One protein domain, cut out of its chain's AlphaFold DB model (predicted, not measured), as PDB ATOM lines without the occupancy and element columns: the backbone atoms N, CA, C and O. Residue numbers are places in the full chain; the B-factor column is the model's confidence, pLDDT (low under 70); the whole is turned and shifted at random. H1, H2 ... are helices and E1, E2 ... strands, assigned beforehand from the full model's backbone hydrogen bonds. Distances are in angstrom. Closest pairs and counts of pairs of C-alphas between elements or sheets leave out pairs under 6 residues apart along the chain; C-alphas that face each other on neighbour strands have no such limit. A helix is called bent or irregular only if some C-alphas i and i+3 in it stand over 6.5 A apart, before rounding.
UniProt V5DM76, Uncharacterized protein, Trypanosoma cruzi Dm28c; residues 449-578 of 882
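AT A GLANCE: This is residues 449 to 578 of the 882 residues of an uncharacterized protein of Trypanosoma cruzi Dm28c (UniProt V5DM76). A cluster of crossed helices is built round the kinked helix H5, on which H1, H3 and H6 pack from different sides. A two-stranded antiparallel ribbon, E1 with E2, lies on another side of the cluster with H7 next to E2, while the small helix H2 and the loop round residue 558 make the two ends of the longest axis. The printed part has 130 residues, with seven named helices and two named strands in the order H1 H2 H3 H4 H5 H6 E1 H7 E2, and is mostly helix. It is compact, with a radius of gyration of the C-alphas of 14.6 A and spans of 42 by 33 by 27 A.

IN THESE COORDINATES: H1, residues 449 to 464, begins with C-alpha 449 at (142.320, 153.071, 4.693) and is 24.2 A long, with a kink of 27 degrees near residue 457; it is irregular, but only just, C-alphas 457 and 460 being 6.55 A apart. H2 is residues 468 to 471, H3 residues 481 to 487 and H4 residues 491 to 494. H5, residues 499 to 514, is 20.0 A long, with a kink of 51 degrees near residue 508; it is irregular, C-alphas 505 and 508 being 7.5 A apart. H6, residues 520 to 532, is 18.2 A long. E1, residues 537 to 542, is 16.5 A long. H7 is residues 546 to 552. E2, residues 568 to 573, is 15.2 A long and ends with C-alpha 573 at (123.396, 145.768, -3.821).

HOW THE PARTS SIT: H5 is the hub. Its residues 505 to 509 touch H1, closest at the C-alphas of Ala 456 and Leu 505, 5.9 A, opposite ways at a tilt of 37 degrees, only just steep. H5 and H6 touch about perpendicular at 85 degrees, closest at the C-alphas of Arg 503 and Tyr 523, 6.5 A. H3 touches H5, closest at the C-alphas of Ala 487 and Leu 501, 5.0 A. H7 touches H5, closest at the C-alphas of Trp 499 and Glu 552, 5.0 A. H4 only just touches H1, with 3 pairs of C-alphas within 8 A, closest at Ala 461 and Ser 493, 6.5 A. H2 touches no helix. E1 and E2 are antiparallel, with N 539 and O 571 at 2.8 A, within hydrogen-bond range. Every O i to N i+4 pair is within range in H3, H6 and H7, against 7 of 12 in H1 and 9 of 12 in H5; H2 and H4 are too short for such a pair.

THE WHOLE: The two C-alphas farthest apart, those of His 469 and Glu 558, are 44.4 A apart. The printed part has no cut. The link from H7 to E2 is long, with 15 residues. The model's pLDDT is under 70 in residues 466 to 478 and 557 to 559.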
ATOM      1  N   TRP A 449     142.397 153.858   5.921       90.00
ATOM      2  CA  TRP A 449     142.320 153.071   4.693       90.00
ATOM      3  C   TRP A 449     140.885 152.592   4.461       90.00
ATOM      4  O   TRP A 449     140.333 152.796   3.383       90.00
ATOM      5  N   LEU A 450     140.238 152.059   5.505       91.25
ATOM      6  CA  LEU A 450     138.848 151.611   5.430       91.25
ATOM      7  C   LEU A 450     137.889 152.759   5.056       91.25
ATOM      8  O   LEU A 450     136.928 152.529   4.325       91.25
ATOM      9  N   SER A 451     138.156 153.999   5.490       89.12
ATOM     10  CA  SER A 451     137.347 155.163   5.094       89.12
ATOM     11  C   SER A 451     137.591 155.638   3.656       89.12
ATOM     12  O   SER A 451     136.670 156.195   3.056       89.12
ATOM     13  N   ARG A 452     138.773 155.379   3.073       86.38
ATOM     14  CA  ARG A 452     139.036 155.567   1.633       86.38
ATOM     15  C   ARG A 452     138.384 154.473   0.789       86.38
ATOM     16  O   ARG A 452     137.651 154.805  -0.136       86.38
ATOM     17  N   LEU A 453     138.518 153.199   1.164       88.56
ATOM     18  CA  LEU A 453     137.812 152.089   0.505       88.56
ATOM     19  C   LEU A 453     136.288 152.321   0.494       88.56
ATOM     20  O   LEU A 453     135.631 152.225  -0.541       88.56
ATOM     21  N   ALA A 454     135.730 152.716   1.642       89.94
ATOM     22  CA  ALA A 454     134.319 153.064   1.770       89.94
ATOM     23  C   ALA A 454     133.938 154.402   1.099       89.94
ATOM     24  O   ALA A 454     132.758 154.752   1.096       89.94
ATOM     25  N   ALA A 455     134.892 155.157   0.545       85.62
ATOM     26  CA  ALA A 455     134.644 156.303  -0.331       85.62
ATOM     27  C   ALA A 455     134.678 155.894  -1.810       85.62
ATOM     28  O   ALA A 455     133.771 156.279  -2.543       85.62
ATOM     29  N   ALA A 456     135.647 155.070  -2.229       85.62
ATOM     30  CA  ALA A 456     135.787 154.564  -3.600       85.62
ATOM     31  C   ALA A 456     134.462 154.022  -4.171       85.62
ATOM     32  O   ALA A 456     134.063 154.407  -5.271       85.62
ATOM     33  N   LEU A 457     133.728 153.245  -3.361       87.69
ATOM     34  CA  LEU A 457     132.388 152.718  -3.656       87.69
ATOM     35  C   LEU A 457     131.397 153.796  -4.145       87.69
ATOM     36  O   LEU A 457     130.706 153.612  -5.142       87.69
ATOM     37  N   PHE A 458     131.320 154.929  -3.445       85.12
ATOM     38  CA  PHE A 458     130.359 156.002  -3.734       85.12
ATOM     39  C   PHE A 458     130.913 157.057  -4.701       85.12
ATOM     40  O   PHE A 458     130.135 157.809  -5.291       85.12
ATOM     41  N   SER A 459     132.236 157.106  -4.896       79.12
ATOM     42  CA  SER A 459     132.893 158.021  -5.836       79.12
ATOM     43  C   SER A 459     132.336 157.860  -7.251       79.12
ATOM     44  O   SER A 459     132.045 158.857  -7.905       79.12
ATOM     45  N   TYR A 460     132.150 156.618  -7.713       79.25
ATOM     46  CA  TYR A 460     131.678 156.330  -9.071       79.25
ATOM     47  C   TYR A 460     130.191 156.621  -9.292       79.25
ATOM     48  O   TYR A 460     129.826 157.217 -10.303       79.25
ATOM     49  N   ALA A 461     129.339 156.359  -8.299       76.44
ATOM     50  CA  ALA A 461     127.924 156.723  -8.370       76.44
ATOM     51  C   ALA A 461     127.689 158.242  -8.535       76.44
ATOM     52  O   ALA A 461     126.658 158.660  -9.065       76.44
ATOM     53  N   GLN A 462     128.649 159.087  -8.128       72.88
ATOM     54  CA  GLN A 462     128.635 160.506  -8.488       72.88
ATOM     55  C   GLN A 462     129.025 160.756  -9.953       72.88
ATOM     56  O   GLN A 462     128.434 161.641 -10.570       72.88
ATOM     57  N   VAL A 463     130.005 160.032 -10.504       73.75
ATOM     58  CA  VAL A 463     130.466 160.201 -11.896       73.75
ATOM     59  C   VAL A 463     129.310 159.978 -12.866       73.75
ATOM     60  O   VAL A 463     129.042 160.858 -13.680       73.75
ATOM     61  N   ILE A 464     128.559 158.882 -12.695       72.00
ATOM     62  CA  ILE A 464     127.345 158.579 -13.473       72.00
ATOM     63  C   ILE A 464     126.382 159.778 -13.449       72.00
ATOM     64  O   ILE A 464     126.005 160.302 -14.496       72.00
ATOM     65  N   ARG A 465     126.059 160.273 -12.244       70.44
ATOM     66  CA  ARG A 465     125.140 161.403 -11.994       70.44
ATOM     67  C   ARG A 465     125.718 162.783 -12.361       70.44
ATOM     68  O   ARG A 465     125.048 163.792 -12.155       70.44
ATOM     69  N   THR A 466     126.947 162.852 -12.876       69.31
ATOM     70  CA  THR A 466     127.600 164.092 -13.319       69.31
ATOM     71  C   THR A 466     127.576 164.165 -14.851       69.31
ATOM     72  O   THR A 466     127.989 163.197 -15.495       69.31
ATOM     73  N   PRO A 467     127.141 165.290 -15.462       67.56
ATOM     74  CA  PRO A 467     127.158 165.463 -16.916       67.56
ATOM     75  C   PRO A 467     128.541 165.199 -17.522       67.56
ATOM     76  O   PRO A 467     129.545 165.619 -16.947       67.56
ATOM     77  N   LEU A 468     128.588 164.563 -18.699       66.69
ATOM     78  CA  LEU A 468     129.822 164.137 -19.384       66.69
ATOM     79  C   LEU A 468     130.909 165.227 -19.405       66.69
ATOM     80  O   LEU A 468     132.030 165.001 -18.952       66.69
ATOM     81  N   HIS A 469     130.549 166.449 -19.814       63.03
ATOM     82  CA  HIS A 469     131.460 167.598 -19.901       63.03
ATOM     83  C   HIS A 469     132.024 168.092 -18.548       63.03
ATOM     84  O   HIS A 469     132.930 168.923 -18.535       63.03
ATOM     85  N   LEU A 470     131.519 167.585 -17.416       59.62
ATOM     86  CA  LEU A 470     132.003 167.867 -16.057       59.62
ATOM     87  C   LEU A 470     132.679 166.659 -15.383       59.62
ATOM     88  O   LEU A 470     133.317 166.844 -14.344       59.62
ATOM     89  N   ARG A 471     132.600 165.437 -15.941       66.75
ATOM     90  CA  ARG A 471     133.217 164.230 -15.340       66.75
ATOM     91  C   ARG A 471     134.737 164.385 -15.166       66.75
ATOM     92  O   ARG A 471     135.286 163.963 -14.151       66.75
ATOM     93  N   SER A 472     135.396 165.098 -16.082       56.16
ATOM     94  CA  SER A 472     136.826 165.451 -16.028       56.16
ATOM     95  C   SER A 472     137.232 166.342 -14.841       56.16
ATOM     96  O   SER A 472     138.411 166.398 -14.490       56.16
ATOM     97  N   VAL A 473     136.279 167.023 -14.194       51.34
ATOM     98  CA  VAL A 473     136.519 167.915 -13.043       51.34
ATOM     99  C   VAL A 473     136.591 167.130 -11.722       51.34
ATOM    100  O   VAL A 473     137.046 167.658 -10.704       51.34
ATOM    101  N   ILE A 474     136.204 165.848 -11.713       55.06
ATOM    102  CA  ILE A 474     136.238 164.979 -10.528       55.06
ATOM    103  C   ILE A 474     137.677 164.480 -10.285       55.06
ATOM    104  O   ILE A 474     138.025 163.322 -10.490       55.06
ATOM    105  N   GLY A 475     138.553 165.391  -9.856       46.47
ATOM    106  CA  GLY A 475     139.949 165.079  -9.551       46.47
ATOM    107  C   GLY A 475     140.099 164.092  -8.387       46.47
ATOM    108  O   GLY A 475     139.386 164.195  -7.389       46.47
ATOM    109  N   ARG A 476     141.079 163.180  -8.493       53.31
ATOM    110  CA  ARG A 476     141.323 162.063  -7.552       53.31
ATOM    111  C   ARG A 476     140.153 161.072  -7.424       53.31
ATOM    112  O   ARG A 476     139.880 160.568  -6.337       53.31
ATOM    113  N   LEU A 477     139.524 160.717  -8.542       59.97
ATOM    114  CA  LEU A 477     139.023 159.347  -8.659       59.97
ATOM    115  C   LEU A 477     140.207 158.377  -8.558       59.97
ATOM    116  O   LEU A 477     141.302 158.673  -9.034       59.97
ATOM    117  N   GLU A 478     139.987 157.240  -7.908       65.88
ATOM    118  CA  GLU A 478     141.019 156.229  -7.634       65.88
ATOM    119  C   GLU A 478     141.144 155.201  -8.788       65.88
ATOM    120  O   GLU A 478     141.740 154.140  -8.636       65.88
ATOM    121  N   TYR A 479     140.587 155.541  -9.958       71.88
ATOM    122  CA  TYR A 479     140.489 154.741 -11.181       71.88
ATOM    123  C   TYR A 479     140.276 155.659 -12.406       71.88
ATOM    124  O   TYR A 479     139.937 156.839 -12.265       71.88
ATOM    125  N   THR A 480     140.431 155.119 -13.619       76.69
ATOM    126  CA  THR A 480     140.134 155.827 -14.881       76.69
ATOM    127  C   THR A 480     138.651 155.711 -15.231       76.69
ATOM    128  O   THR A 480     138.130 154.602 -15.304       76.69
ATOM    129  N   VAL A 481     137.985 156.841 -15.493       77.69
ATOM    130  CA  VAL A 481     136.529 156.914 -15.727       77.69
ATOM    131  C   VAL A 481     136.051 155.963 -16.830       77.69
ATOM    132  O   VAL A 481     135.200 155.131 -16.546       77.69
ATOM    133  N   SER A 482     136.672 155.979 -18.012       78.12
ATOM    134  CA  SER A 482     136.288 155.100 -19.131       78.12
ATOM    135  C   SER A 482     136.476 153.603 -18.856       78.12
ATOM    136  O   SER A 482     135.804 152.778 -19.464       78.12
ATOM    137  N   VAL A 483     137.364 153.232 -17.926       81.94
ATOM    138  CA  VAL A 483     137.561 151.833 -17.506       81.94
ATOM    139  C   VAL A 483     136.491 151.413 -16.494       81.94
ATOM    140  O   VAL A 483     136.074 150.261 -16.494       81.94
ATOM    141  N   ALA A 484     136.007 152.340 -15.660       83.12
ATOM    142  CA  ALA A 484     134.858 152.090 -14.790       83.12
ATOM    143  C   ALA A 484     133.539 152.063 -15.576       83.12
ATOM    144  O   ALA A 484     132.703 151.219 -15.294       83.12
ATOM    145  N   GLU A 485     133.381 152.925 -16.583       82.62
ATOM    146  CA  GLU A 485     132.237 152.918 -17.508       82.62
ATOM    147  C   GLU A 485     132.203 151.631 -18.351       82.62
ATOM    148  O   GLU A 485     131.147 151.034 -18.482       82.62
ATOM    149  N   ALA A 486     133.346 151.122 -18.823       82.25
ATOM    150  CA  ALA A 486     133.398 149.815 -19.493       82.25
ATOM    151  C   ALA A 486     133.122 148.619 -18.552       82.25
ATOM    152  O   ALA A 486     132.664 147.575 -19.008       82.25
ATOM    153  N   ALA A 487     133.400 148.746 -17.248       83.50
ATOM    154  CA  ALA A 487     133.140 147.704 -16.247       83.50
ATOM    155  C   ALA A 487     131.721 147.768 -15.637       83.50
ATOM    156  O   ALA A 487     131.259 146.790 -15.038       83.50
ATOM    157  N   ASP A 488     131.035 148.908 -15.770       83.56
ATOM    158  CA  ASP A 488     129.657 149.136 -15.339       83.56
ATOM    159  C   ASP A 488     128.719 149.205 -16.543       83.56
ATOM    160  O   ASP A 488     128.547 150.251 -17.163       83.56
ATOM    161  N   MET A 489     128.015 148.107 -16.815       76.50
ATOM    162  CA  MET A 489     126.894 148.065 -17.763       76.50
ATOM    163  C   MET A 489     125.657 148.774 -17.169       76.50
ATOM    164  O   MET A 489     124.587 148.193 -17.022       76.50
ATOM    165  N   HIS A 490     125.839 150.030 -16.748       76.81
ATOM    166  CA  HIS A 490     124.895 150.932 -16.083       76.81
ATOM    167  C   HIS A 490     124.246 150.423 -14.776       76.81
ATOM    168  O   HIS A 490     123.426 151.132 -14.178       76.81
ATOM    169  N   LEU A 491     124.611 149.241 -14.272       86.44
ATOM    170  CA  LEU A 491     123.991 148.614 -13.098       86.44
ATOM    171  C   LEU A 491     124.252 149.384 -11.792       86.44
ATOM    172  O   LEU A 491     123.378 149.423 -10.916       86.44
ATOM    173  N   MET A 492     125.380 150.088 -11.668       87.50
ATOM    174  CA  MET A 492     125.673 150.900 -10.481       87.50
ATOM    175  C   MET A 492     124.754 152.127 -10.373       87.50
ATOM    176  O   MET A 492     124.521 152.629  -9.269       87.50
ATOM    177  N   SER A 493     124.137 152.567 -11.478       81.81
ATOM    178  CA  SER A 493     123.075 153.586 -11.450       81.81
ATOM    179  C   SER A 493     121.808 153.096 -10.730       81.81
ATOM    180  O   SER A 493     121.173 153.878 -10.015       81.81
ATOM    181  N   LYS A 494     121.505 151.791 -10.843       85.88
ATOM    182  CA  LYS A 494     120.402 151.076 -10.176       85.88
ATOM    183  C   LYS A 494     120.739 150.659  -8.736       85.88
ATOM    184  O   LYS A 494     119.854 150.266  -7.978       85.88
ATOM    185  N   GLY A 495     122.009 150.793  -8.340       89.88
ATOM    186  CA  GLY A 495     122.534 150.418  -7.025       89.88
ATOM    187  C   GLY A 495     123.226 149.050  -6.978       89.88
ATOM    188  O   GLY A 495     123.479 148.557  -5.880       89.88
ATOM    189  N   PHE A 496     123.537 148.437  -8.127       91.38
ATOM    190  CA  PHE A 496     124.241 147.154  -8.220       91.38
ATOM    191  C   PHE A 496     125.715 147.309  -8.611       91.38
ATOM    192  O   PHE A 496     126.052 147.856  -9.653       91.38
ATOM    193  N   LEU A 497     126.599 146.735  -7.802       92.25
ATOM    194  CA  LEU A 497     128.036 146.643  -8.034       92.25
ATOM    195  C   LEU A 497     128.381 145.249  -8.597       92.25
ATOM    196  O   LEU A 497     128.241 144.247  -7.887       92.25
ATOM    197  N   ARG A 498     128.826 145.202  -9.864       91.62
ATOM    198  CA  ARG A 498     129.378 144.005 -10.541       91.62
ATOM    199  C   ARG A 498     130.817 143.721 -10.093       91.62
ATOM    200  O   ARG A 498     131.536 144.646  -9.709       91.62
ATOM    201  N   TRP A 499     131.285 142.479 -10.221       92.19
ATOM    202  CA  TRP A 499     132.668 142.108  -9.872       92.19
ATOM    203  C   TRP A 499     133.772 142.783 -10.729       92.19
ATOM    204  O   TRP A 499     134.764 143.241 -10.158       92.19
ATOM    205  N   PRO A 500     133.620 142.986 -12.054       91.69
ATOM    206  CA  PRO A 500     134.558 143.792 -12.847       91.69
ATOM    207  C   PRO A 500     134.719 145.217 -12.301       91.69
ATOM    208  O   PRO A 500     135.834 145.723 -12.174       91.69
ATOM    209  N   LEU A 501     133.616 145.842 -11.876       91.75
ATOM    210  CA  LEU A 501     133.635 147.166 -11.260       91.75
ATOM    211  C   LEU A 501     134.277 147.144  -9.856       91.75
ATOM    212  O   LEU A 501     134.989 148.085  -9.515       91.75
ATOM    213  N   VAL A 502     134.126 146.067  -9.067       93.00
ATOM    214  CA  VAL A 502     134.893 145.858  -7.812       93.00
ATOM    215  C   VAL A 502     136.400 145.924  -8.080       93.00
ATOM    216  O   VAL A 502     137.100 146.680  -7.396       93.00
ATOM    217  N   ARG A 503     136.881 145.186  -9.096       92.25
ATOM    218  CA  ARG A 503     138.296 145.189  -9.502       92.25
ATOM    219  C   ARG A 503     138.759 146.610  -9.855       92.25
ATOM    220  O   ARG A 503     139.790 147.057  -9.364       92.25
ATOM    221  N   VAL A 504     137.977 147.369 -10.630       90.94
ATOM    222  CA  VAL A 504     138.329 148.751 -11.021       90.94
ATOM    223  C   VAL A 504     138.324 149.731  -9.839       90.94
ATOM    224  O   VAL A 504     139.288 150.480  -9.673       90.94
ATOM    225  N   LEU A 505     137.271 149.751  -9.015       89.94
ATOM    226  CA  LEU A 505     137.095 150.771  -7.969       89.94
ATOM    227  C   LEU A 505     138.079 150.626  -6.804       89.94
ATOM    228  O   LEU A 505     138.479 151.636  -6.222       89.94
ATOM    229  N   PHE A 506     138.453 149.398  -6.432       91.56
ATOM    230  CA  PHE A 506     139.262 149.151  -5.232       91.56
ATOM    231  C   PHE A 506     140.745 148.888  -5.518       91.56
ATOM    232  O   PHE A 506     141.523 148.796  -4.566       91.56
ATOM    233  N   ARG A 507     141.158 148.861  -6.796       91.38
ATOM    234  CA  ARG A 507     142.549 148.624  -7.212       91.38
ATOM    235  C   ARG A 507     143.536 149.552  -6.516       91.38
ATOM    236  O   ARG A 507     144.433 149.077  -5.828       91.38
ATOM    237  N   ALA A 508     143.375 150.869  -6.665       87.88
ATOM    238  CA  ALA A 508     144.311 151.822  -6.071       87.88
ATOM    239  C   ALA A 508     144.245 151.856  -4.531       87.88
ATOM    240  O   ALA A 508     145.313 151.839  -3.924       87.88
ATOM    241  N   PRO A 509     143.068 151.816  -3.862       88.44
ATOM    242  CA  PRO A 509     143.002 151.642  -2.411       88.44
ATOM    243  C   PRO A 509     143.758 150.417  -1.889       88.44
ATOM    244  O   PRO A 509     144.370 150.512  -0.829       88.44
ATOM    245  N   LEU A 510     143.723 149.281  -2.591       89.69
ATOM    246  CA  LEU A 510     144.459 148.072  -2.206       89.69
ATOM    247  C   LEU A 510     145.958 148.189  -2.528       89.69
ATOM    248  O   LEU A 510     146.787 147.958  -1.650       89.69
ATOM    249  N   PHE A 511     146.319 148.648  -3.729       89.31
ATOM    250  CA  PHE A 511     147.713 148.866  -4.139       89.31
ATOM    251  C   PHE A 511     148.461 149.840  -3.205       89.31
ATOM    252  O   PHE A 511     149.596 149.569  -2.815       89.31
ATOM    253  N   ASP A 512     147.802 150.927  -2.773       85.88
ATOM    254  CA  ASP A 512     148.320 151.953  -1.846       85.88
ATOM    255  C   ASP A 512     148.824 151.397  -0.496       85.88
ATOM    256  O   ASP A 512     149.530 152.103   0.228       85.88
ATOM    257  N   ILE A 513     148.423 150.176  -0.118       85.06
ATOM    258  CA  ILE A 513     148.734 149.556   1.181       85.06
ATOM    259  C   ILE A 513     149.348 148.153   1.075       85.06
ATOM    260  O   ILE A 513     150.042 147.746   2.001       85.06
ATOM    261  N   LEU A 514     149.130 147.432  -0.029       86.12
ATOM    262  CA  LEU A 514     149.776 146.147  -0.319       86.12
ATOM    263  C   LEU A 514     151.177 146.319  -0.926       86.12
ATOM    264  O   LEU A 514     152.023 145.439  -0.797       86.12
ATOM    265  N   GLY A 515     151.419 147.425  -1.641       85.50
ATOM    266  CA  GLY A 515     152.659 147.645  -2.397       85.50
ATOM    267  C   GLY A 515     152.821 146.753  -3.638       85.50
ATOM    268  O   GLY A 515     153.826 146.868  -4.339       85.50
ATOM    269  N   HIS A 516     151.840 145.893  -3.928       87.62
ATOM    270  CA  HIS A 516     151.758 145.045  -5.114       87.62
ATOM    271  C   HIS A 516     150.386 145.168  -5.791       87.62
ATOM    272  O   HIS A 516     149.440 145.727  -5.235       87.62
ATOM    273  N   GLU A 517     150.287 144.638  -7.010       90.56
ATOM    274  CA  GLU A 517     149.020 144.513  -7.733       90.56
ATOM    275  C   GLU A 517     148.062 143.585  -6.946       90.56
ATOM    276  O   GLU A 517     148.505 142.498  -6.561       90.56
ATOM    277  N   PRO A 518     146.805 143.983  -6.655       91.00
ATOM    278  CA  PRO A 518     145.893 143.172  -5.840       91.00
ATOM    279  C   PRO A 518     145.310 141.982  -6.614       91.00
ATOM    280  O   PRO A 518     145.003 142.116  -7.803       91.00
ATOM    281  N   ASP A 519     145.093 140.856  -5.932       89.06
ATOM    282  CA  ASP A 519     144.404 139.683  -6.495       89.06
ATOM    283  C   ASP A 519     142.894 139.647  -6.142       89.06
ATOM    284  O   ASP A 519     142.379 140.464  -5.373       89.06
ATOM    285  N   ASP A 520     142.138 138.702  -6.715       88.12
ATOM    286  CA  ASP A 520     140.694 138.552  -6.442       88.12
ATOM    287  C   ASP A 520     140.382 138.187  -4.971       88.12
ATOM    288  O   ASP A 520     139.242 138.345  -4.513       88.12
ATOM    289  N   LEU A 521     141.389 137.790  -4.185       85.25
ATOM    290  CA  LEU A 521     141.298 137.600  -2.738       85.25
ATOM    291  C   LEU A 521     141.326 138.935  -1.996       85.25
ATOM    292  O   LEU A 521     140.478 139.159  -1.128       85.25
ATOM    293  N   ASP A 522     142.238 139.832  -2.372       88.50
ATOM    294  CA  ASP A 522     142.299 141.204  -1.861       88.50
ATOM    295  C   ASP A 522     140.978 141.944  -2.133       88.50
ATOM    296  O   ASP A 522     140.393 142.548  -1.224       88.50
ATOM    297  N   TYR A 523     140.438 141.816  -3.353       92.25
ATOM    298  CA  TYR A 523     139.111 142.341  -3.708       92.25
ATOM    299  C   TYR A 523     137.988 141.690  -2.878       92.25
ATOM    300  O   TYR A 523     137.104 142.391  -2.371       92.25
ATOM    301  N   THR A 524     138.040 140.374  -2.641       89.69
ATOM    302  CA  THR A 524     137.051 139.656  -1.808       89.69
ATOM    303  C   THR A 524     137.082 140.135  -0.354       89.69
ATOM    304  O   THR A 524     136.034 140.332   0.272       89.69
ATOM    305  N   VAL A 525     138.275 140.354   0.201       86.44
ATOM    306  CA  VAL A 525     138.481 140.888   1.555       86.44
ATOM    307  C   VAL A 525     137.980 142.335   1.650       86.44
ATOM    308  O   VAL A 525     137.268 142.671   2.602       86.44
ATOM    309  N   ALA A 526     138.250 143.169   0.642       90.44
ATOM    310  CA  ALA A 526     137.745 144.539   0.563       90.44
ATOM    311  C   ALA A 526     136.205 144.601   0.576       90.44
ATOM    312  O   ALA A 526     135.621 145.304   1.409       90.44
ATOM    313  N   VAL A 527     135.529 143.814  -0.268       92.06
ATOM    314  CA  VAL A 527     134.055 143.749  -0.300       92.06
ATOM    315  C   VAL A 527     133.489 143.243   1.033       92.06
ATOM    316  O   VAL A 527     132.521 143.810   1.547       92.06
ATOM    317  N   ARG A 528     134.127 142.254   1.673       87.88
ATOM    318  CA  ARG A 528     133.730 141.767   3.011       87.88
ATOM    319  C   ARG A 528     133.819 142.847   4.096       87.88
ATOM    320  O   ARG A 528     132.966 142.868   4.988       87.88
ATOM    321  N   PHE A 529     134.764 143.788   4.020       89.62
ATOM    322  CA  PHE A 529     134.780 144.943   4.930       89.62
ATOM    323  C   PHE A 529     133.627 145.928   4.666       89.62
ATOM    324  O   PHE A 529     133.090 146.492   5.618       89.62
ATOM    325  N   LEU A 530     133.187 146.098   3.415       91.81
ATOM    326  CA  LEU A 530     132.027 146.939   3.073       91.81
ATOM    327  C   LEU A 530     130.695 146.305   3.527       91.81
ATOM    328  O   LEU A 530     129.828 147.018   4.044       91.81
ATOM    329  N   ILE A 531     130.574 144.972   3.450       90.62
ATOM    330  CA  ILE A 531     129.488 144.199   4.090       90.62
ATOM    331  C   ILE A 531     129.530 144.388   5.616       90.62
ATOM    332  O   ILE A 531     128.507 144.667   6.238       90.62
ATOM    333  N   SER A 532     130.718 144.310   6.226       87.69
ATOM    334  CA  SER A 532     130.902 144.502   7.678       87.69
ATOM    335  C   SER A 532     130.552 145.925   8.143       87.69
ATOM    336  O   SER A 532     130.085 146.112   9.264       87.69
ATOM    337  N   LEU A 533     130.707 146.933   7.276       88.94
ATOM    338  CA  LEU A 533     130.220 148.303   7.500       88.94
ATOM    339  C   LEU A 533     128.704 148.472   7.266       88.94
ATOM    340  O   LEU A 533     128.186 149.574   7.477       88.94
ATOM    341  N   SER A 534     127.983 147.420   6.865       90.81
ATOM    342  CA  SER A 534     126.562 147.447   6.472       90.81
ATOM    343  C   SER A 534     126.260 148.414   5.314       90.81
ATOM    344  O   SER A 534     125.221 149.072   5.324       90.81
ATOM    345  N   LEU A 535     127.184 148.555   4.354       90.94
ATOM    346  CA  LEU A 535     127.032 149.468   3.206       90.94
ATOM    347  C   LEU A 535     126.430 148.789   1.970       90.94
ATOM    348  O   LEU A 535     125.779 149.453   1.168       90.94
ATOM    349  N   LEU A 536     126.662 147.485   1.819       93.19
ATOM    350  CA  LEU A 536     126.189 146.664   0.706       93.19
ATOM    351  C   LEU A 536     125.964 145.220   1.158       93.19
ATOM    352  O   LEU A 536     126.579 144.789   2.136       93.19
ATOM    353  N   TYR A 537     125.110 144.477   0.456       93.25
ATOM    354  CA  TYR A 537     124.868 143.047   0.690       93.25
ATOM    355  C   TYR A 537     124.931 142.245  -0.624       93.25
ATOM    356  O   TYR A 537     124.632 142.800  -1.685       93.25
ATOM    357  N   PRO A 538     125.346 140.963  -0.594       92.62
ATOM    358  CA  PRO A 538     125.353 140.110  -1.780       92.62
ATOM    359  C   PRO A 538     123.928 139.767  -2.233       92.62
ATOM    360  O   PRO A 538     123.029 139.565  -1.418       92.62
ATOM    361  N   VAL A 539     123.744 139.662  -3.542       90.69
ATOM    362  CA  VAL A 539     122.526 139.212  -4.211       90.69
ATOM    363  C   VAL A 539     122.934 138.141  -5.215       90.69
ATOM    364  O   VAL A 539     123.710 138.410  -6.131       90.69
ATOM    365  N   LEU A 540     122.404 136.933  -5.033       88.25
ATOM    366  CA  LEU A 540     122.507 135.872  -6.028       88.25
ATOM    367  C   LEU A 540     121.489 136.146  -7.138       88.25
ATOM    368  O   LEU A 540     120.312 136.371  -6.848       88.25
ATOM    369  N   ILE A 541     121.947 136.136  -8.385       84.88
ATOM    370  CA  ILE A 541     121.121 136.314  -9.584       84.88
ATOM    371  C   ILE A 541     121.354 135.081 -10.469       84.88
ATOM    372  O   ILE A 541     122.521 134.750 -10.693       84.88
ATOM    373  N   PRO A 542     120.307 134.367 -10.927       84.94
ATOM    374  CA  PRO A 542     120.476 133.275 -11.884       84.94
ATOM    375  C   PRO A 542     121.048 133.818 -13.196       84.94
ATOM    376  O   PRO A 542     120.707 134.924 -13.610       84.94
ATOM    377  N   CYS A 543     121.944 133.066 -13.825       84.06
ATOM    378  CA  CYS A 543     122.580 133.463 -15.074       84.06
ATOM    379  C   CYS A 543     122.961 132.209 -15.860       84.06
ATOM    380  O   CYS A 543     123.710 131.376 -15.351       84.06
ATOM    381  N   ASP A 544     122.450 132.100 -17.086       82.69
ATOM    382  CA  ASP A 544     122.699 130.964 -17.983       82.69
ATOM    383  C   ASP A 544     123.839 131.247 -18.985       82.69
ATOM    384  O   ASP A 544     124.310 130.351 -19.687       82.69
ATOM    385  N   GLU A 545     124.326 132.492 -19.041       84.88
ATOM    386  CA  GLU A 545     125.415 132.913 -19.923       84.88
ATOM    387  C   GLU A 545     126.789 132.629 -19.303       84.88
ATOM    388  O   GLU A 545     127.268 133.353 -18.426       84.88
ATOM    389  N   LEU A 546     127.470 131.595 -19.810       83.81
ATOM    390  CA  LEU A 546     128.792 131.184 -19.323       83.81
ATOM    391  C   LEU A 546     129.830 132.322 -19.347       83.81
ATOM    392  O   LEU A 546     130.627 132.430 -18.424       83.81
ATOM    393  N   ALA A 547     129.791 133.207 -20.349       83.88
ATOM    394  CA  ALA A 547     130.717 134.336 -20.441       83.88
ATOM    395  C   ALA A 547     130.540 135.350 -19.290       83.88
ATOM    396  O   ALA A 547     131.529 135.824 -18.733       83.88
ATOM    397  N   LEU A 548     129.297 135.646 -18.888       84.00
ATOM    398  CA  LEU A 548     129.006 136.526 -17.748       84.00
ATOM    399  C   LEU A 548     129.301 135.837 -16.411       84.00
ATOM    400  O   LEU A 548     129.801 136.480 -15.484       84.00
ATOM    401  N   LEU A 549     129.050 134.525 -16.321       85.19
ATOM    402  CA  LEU A 549     129.464 133.704 -15.183       85.19
ATOM    403  C   LEU A 549     130.990 133.742 -15.002       85.19
ATOM    404  O   LEU A 549     131.450 133.938 -13.879       85.19
ATOM    405  N   GLU A 550     131.780 133.610 -16.070       85.19
ATOM    406  CA  GLU A 550     133.248 133.691 -16.017       85.19
ATOM    407  C   GLU A 550     133.762 135.116 -15.722       85.19
ATOM    408  O   GLU A 550     134.714 135.268 -14.955       85.19
ATOM    409  N   GLU A 551     133.132 136.167 -16.265       85.50
ATOM    410  CA  GLU A 551     133.536 137.566 -16.030       85.50
ATOM    411  C   GLU A 551     133.271 138.024 -14.580       85.50
ATOM    412  O   GLU A 551     134.138 138.645 -13.942       85.50
ATOM    413  N   GLU A 552     132.071 137.725 -14.056       86.31
ATOM    414  CA  GLU A 552     131.615 138.173 -12.734       86.31
ATOM    415  C   GLU A 552     131.993 137.228 -11.577       86.31
ATOM    416  O   GLU A 552     131.844 137.608 -10.413       86.31
ATOM    417  N   THR A 553     132.519 136.029 -11.850       85.56
ATOM    418  CA  THR A 553     133.017 135.122 -10.799       85.56
ATOM    419  C   THR A 553     134.448 135.493 -10.370       85.56
ATOM    420  O   THR A 553     135.311 135.737 -11.222       85.56
ATOM    421  N   PRO A 554     134.755 135.509  -9.057       83.56
ATOM    422  CA  PRO A 554     136.124 135.646  -8.574       83.56
ATOM    423  C   PRO A 554     137.029 134.492  -9.025       83.56
ATOM    424  O   PRO A 554     136.654 133.320  -8.939       83.56
ATOM    425  N   ILE A 555     138.244 134.819  -9.462       81.25
ATOM    426  CA  ILE A 555     139.264 133.841  -9.858       81.25
ATOM    427  C   ILE A 555     139.745 133.082  -8.615       81.25
ATOM    428  O   ILE A 555     140.184 133.692  -7.637       81.25
ATOM    429  N   ASP A 556     139.700 131.749  -8.657       75.19
ATOM    430  CA  ASP A 556     140.287 130.908  -7.614       75.19
ATOM    431  C   ASP A 556     141.802 130.793  -7.842       75.19
ATOM    432  O   ASP A 556     142.256 130.484  -8.945       75.19
ATOM    433  N   ILE A 557     142.600 131.062  -6.808       65.88
ATOM    434  CA  ILE A 557     144.064 131.136  -6.917       65.88
ATOM    435  C   ILE A 557     144.710 129.743  -6.991       65.88
ATOM    436  O   ILE A 557     145.791 129.617  -7.565       65.88
ATOM    437  N   GLU A 558     144.062 128.688  -6.479       67.88
ATOM    438  CA  GLU A 558     144.563 127.313  -6.640       67.88
ATOM    439  C   GLU A 558     144.317 126.785  -8.065       67.88
ATOM    440  O   GLU A 558     145.116 125.996  -8.572       67.88
ATOM    441  N   ALA A 559     143.246 127.237  -8.732       68.25
ATOM    442  CA  ALA A 559     142.908 126.841 -10.105       68.25
ATOM    443  C   ALA A 559     143.443 127.794 -11.194       68.25
ATOM    444  O   ALA A 559     143.592 127.387 -12.345       68.25
ATOM    445  N   GLY A 560     143.702 129.062 -10.861       70.00
ATOM    446  CA  GLY A 560     144.061 130.116 -11.817       70.00
ATOM    447  C   GLY A 560     142.910 130.572 -12.727       70.00
ATOM    448  O   GLY A 560     143.152 131.280 -13.703       70.00
ATOM    449  N   GLN A 561     141.672 130.156 -12.438       73.31
ATOM    450  CA  GLN A 561     140.467 130.388 -13.245       73.31
ATOM    451  C   GLN A 561     139.233 130.601 -12.340       73.31
ATOM    452  O   GLN A 561     139.247 130.171 -11.182       73.31
ATOM    453  N   PRO A 562     138.162 131.264 -12.820       75.81
ATOM    454  CA  PRO A 562     136.897 131.351 -12.091       75.81
ATOM    455  C   PRO A 562     136.243 129.966 -11.962       75.81
ATOM    456  O   PRO A 562     136.006 129.286 -12.958       75.81
ATOM    457  N   ILE A 563     135.921 129.537 -10.736       73.50
ATOM    458  CA  ILE A 563     135.231 128.256 -10.501       73.50
ATOM    459  C   ILE A 563     133.726 128.504 -10.383       73.50
ATOM    460  O   ILE A 563     133.201 128.714  -9.285       73.50
ATOM    461  N   VAL A 564     133.027 128.438 -11.514       75.75
ATOM    462  CA  VAL A 564     131.559 128.465 -11.571       75.75
ATOM    463  C   VAL A 564     131.010 127.167 -10.962       75.75
ATOM    464  O   VAL A 564     131.264 126.077 -11.470       75.75
ATOM    465  N   ARG A 565     130.287 127.268  -9.837       70.25
ATOM    466  CA  ARG A 565     129.727 126.108  -9.100       70.25
ATOM    467  C   ARG A 565     128.222 125.918  -9.291       70.25
ATOM    468  O   ARG A 565     127.719 124.818  -9.102       70.25
ATOM    469  N   GLU A 566     127.526 126.992  -9.643       76.69
ATOM    470  CA  GLU A 566     126.088 127.068  -9.901       76.69
ATOM    471  C   GLU A 566     125.869 128.091 -11.035       76.69
ATOM    472  O   GLU A 566     126.703 128.989 -11.176       76.69
ATOM    473  N   PRO A 567     124.767 128.021 -11.809       84.25
ATOM    474  CA  PRO A 567     124.392 129.039 -12.802       84.25
ATOM    475  C   PRO A 567     123.849 130.306 -12.111       84.25
ATOM    476  O   PRO A 567     122.683 130.683 -12.242       84.25
ATOM    477  N   LYS A 568     124.676 130.916 -11.254       83.81
ATOM    478  CA  LYS A 568     124.344 132.085 -10.432       83.81
ATOM    479  C   LYS A 568     125.564 132.984 -10.260       83.81
ATOM    480  O   LYS A 568     126.597 132.546  -9.754       83.81
ATOM    481  N   ILE A 569     125.406 134.264 -10.573       87.69
ATOM    482  CA  ILE A 569     126.392 135.313 -10.284       87.69
ATOM    483  C   ILE A 569     126.090 135.987  -8.938       87.69
ATOM    484  O   ILE A 569     124.934 136.088  -8.518       87.69
ATOM    485  N   THR A 570     127.132 136.471  -8.254       89.00
ATOM    486  CA  THR A 570     126.994 137.259  -7.017       89.00
ATOM    487  C   THR A 570     127.246 138.735  -7.310       89.00
ATOM    488  O   THR A 570     128.393 139.179  -7.329       89.00
ATOM    489  N   ARG A 571     126.176 139.513  -7.492       91.00
ATOM    490  CA  ARG A 571     126.260 140.983  -7.542       91.00
ATOM    491  C   ARG A 571     126.049 141.570  -6.150       91.00
ATOM    492  O   ARG A 571     125.492 140.915  -5.271       91.00
ATOM    493  N   TYR A 572     126.468 142.811  -5.923       93.56
ATOM    494  CA  TYR A 572     126.354 143.454  -4.608       93.56
ATOM    495  C   TYR A 572     125.418 144.658  -4.662       93.56
ATOM    496  O   TYR A 572     125.654 145.589  -5.425       93.56
ATOM    497  N   PHE A 573     124.360 144.668  -3.850       93.75
ATOM    498  CA  PHE A 573     123.396 145.768  -3.821       93.75
ATOM    499  C   PHE A 573     123.747 146.802  -2.743       93.75
ATOM    500  O   PHE A 573     124.060 146.439  -1.607       93.75
ATOM    501  N   VAL A 574     123.660 148.088  -3.092       92.94
ATOM    502  CA  VAL A 574     124.021 149.248  -2.260       92.94
ATOM    503  C   VAL A 574     122.754 150.078  -1.967       92.94
ATOM    504  O   VAL A 574     122.382 150.926  -2.782       92.94
ATOM    505  N   PRO A 575     122.067 149.891  -0.819       91.31
ATOM    506  CA  PRO A 575     120.731 150.463  -0.593       91.31
ATOM    507  C   PRO A 575     120.637 151.987  -0.733       91.31
ATOM    508  O   PRO A 575     119.682 152.498  -1.310       91.31
ATOM    509  N   SER A 576     121.660 152.718  -0.279       88.56
ATOM    510  CA  SER A 576     121.708 154.183  -0.364       88.56
ATOM    511  C   SER A 576     121.905 154.732  -1.782       88.56
ATOM    512  O   SER A 576     121.702 155.929  -2.000       88.56
ATOM    513  N   LEU A 577     122.273 153.885  -2.750       88.88
ATOM    514  CA  LEU A 577     122.403 154.264  -4.157       88.88
ATOM    515  C   LEU A 577     121.154 153.990  -4.990       88.88
ATOM    516  O   LEU A 577     121.045 154.595  -6.057       88.88
ATOM    517  N   SER A 578     120.212 153.169  -4.506       89.56
ATOM    518  CA  SER A 578     118.978 152.847  -5.233       89.56
ATOM    519  C   SER A 578     118.271 154.122  -5.723       89.56
ATOM    520  O   SER A 578     117.995 155.006  -4.903       89.56
TER     521      SER A 578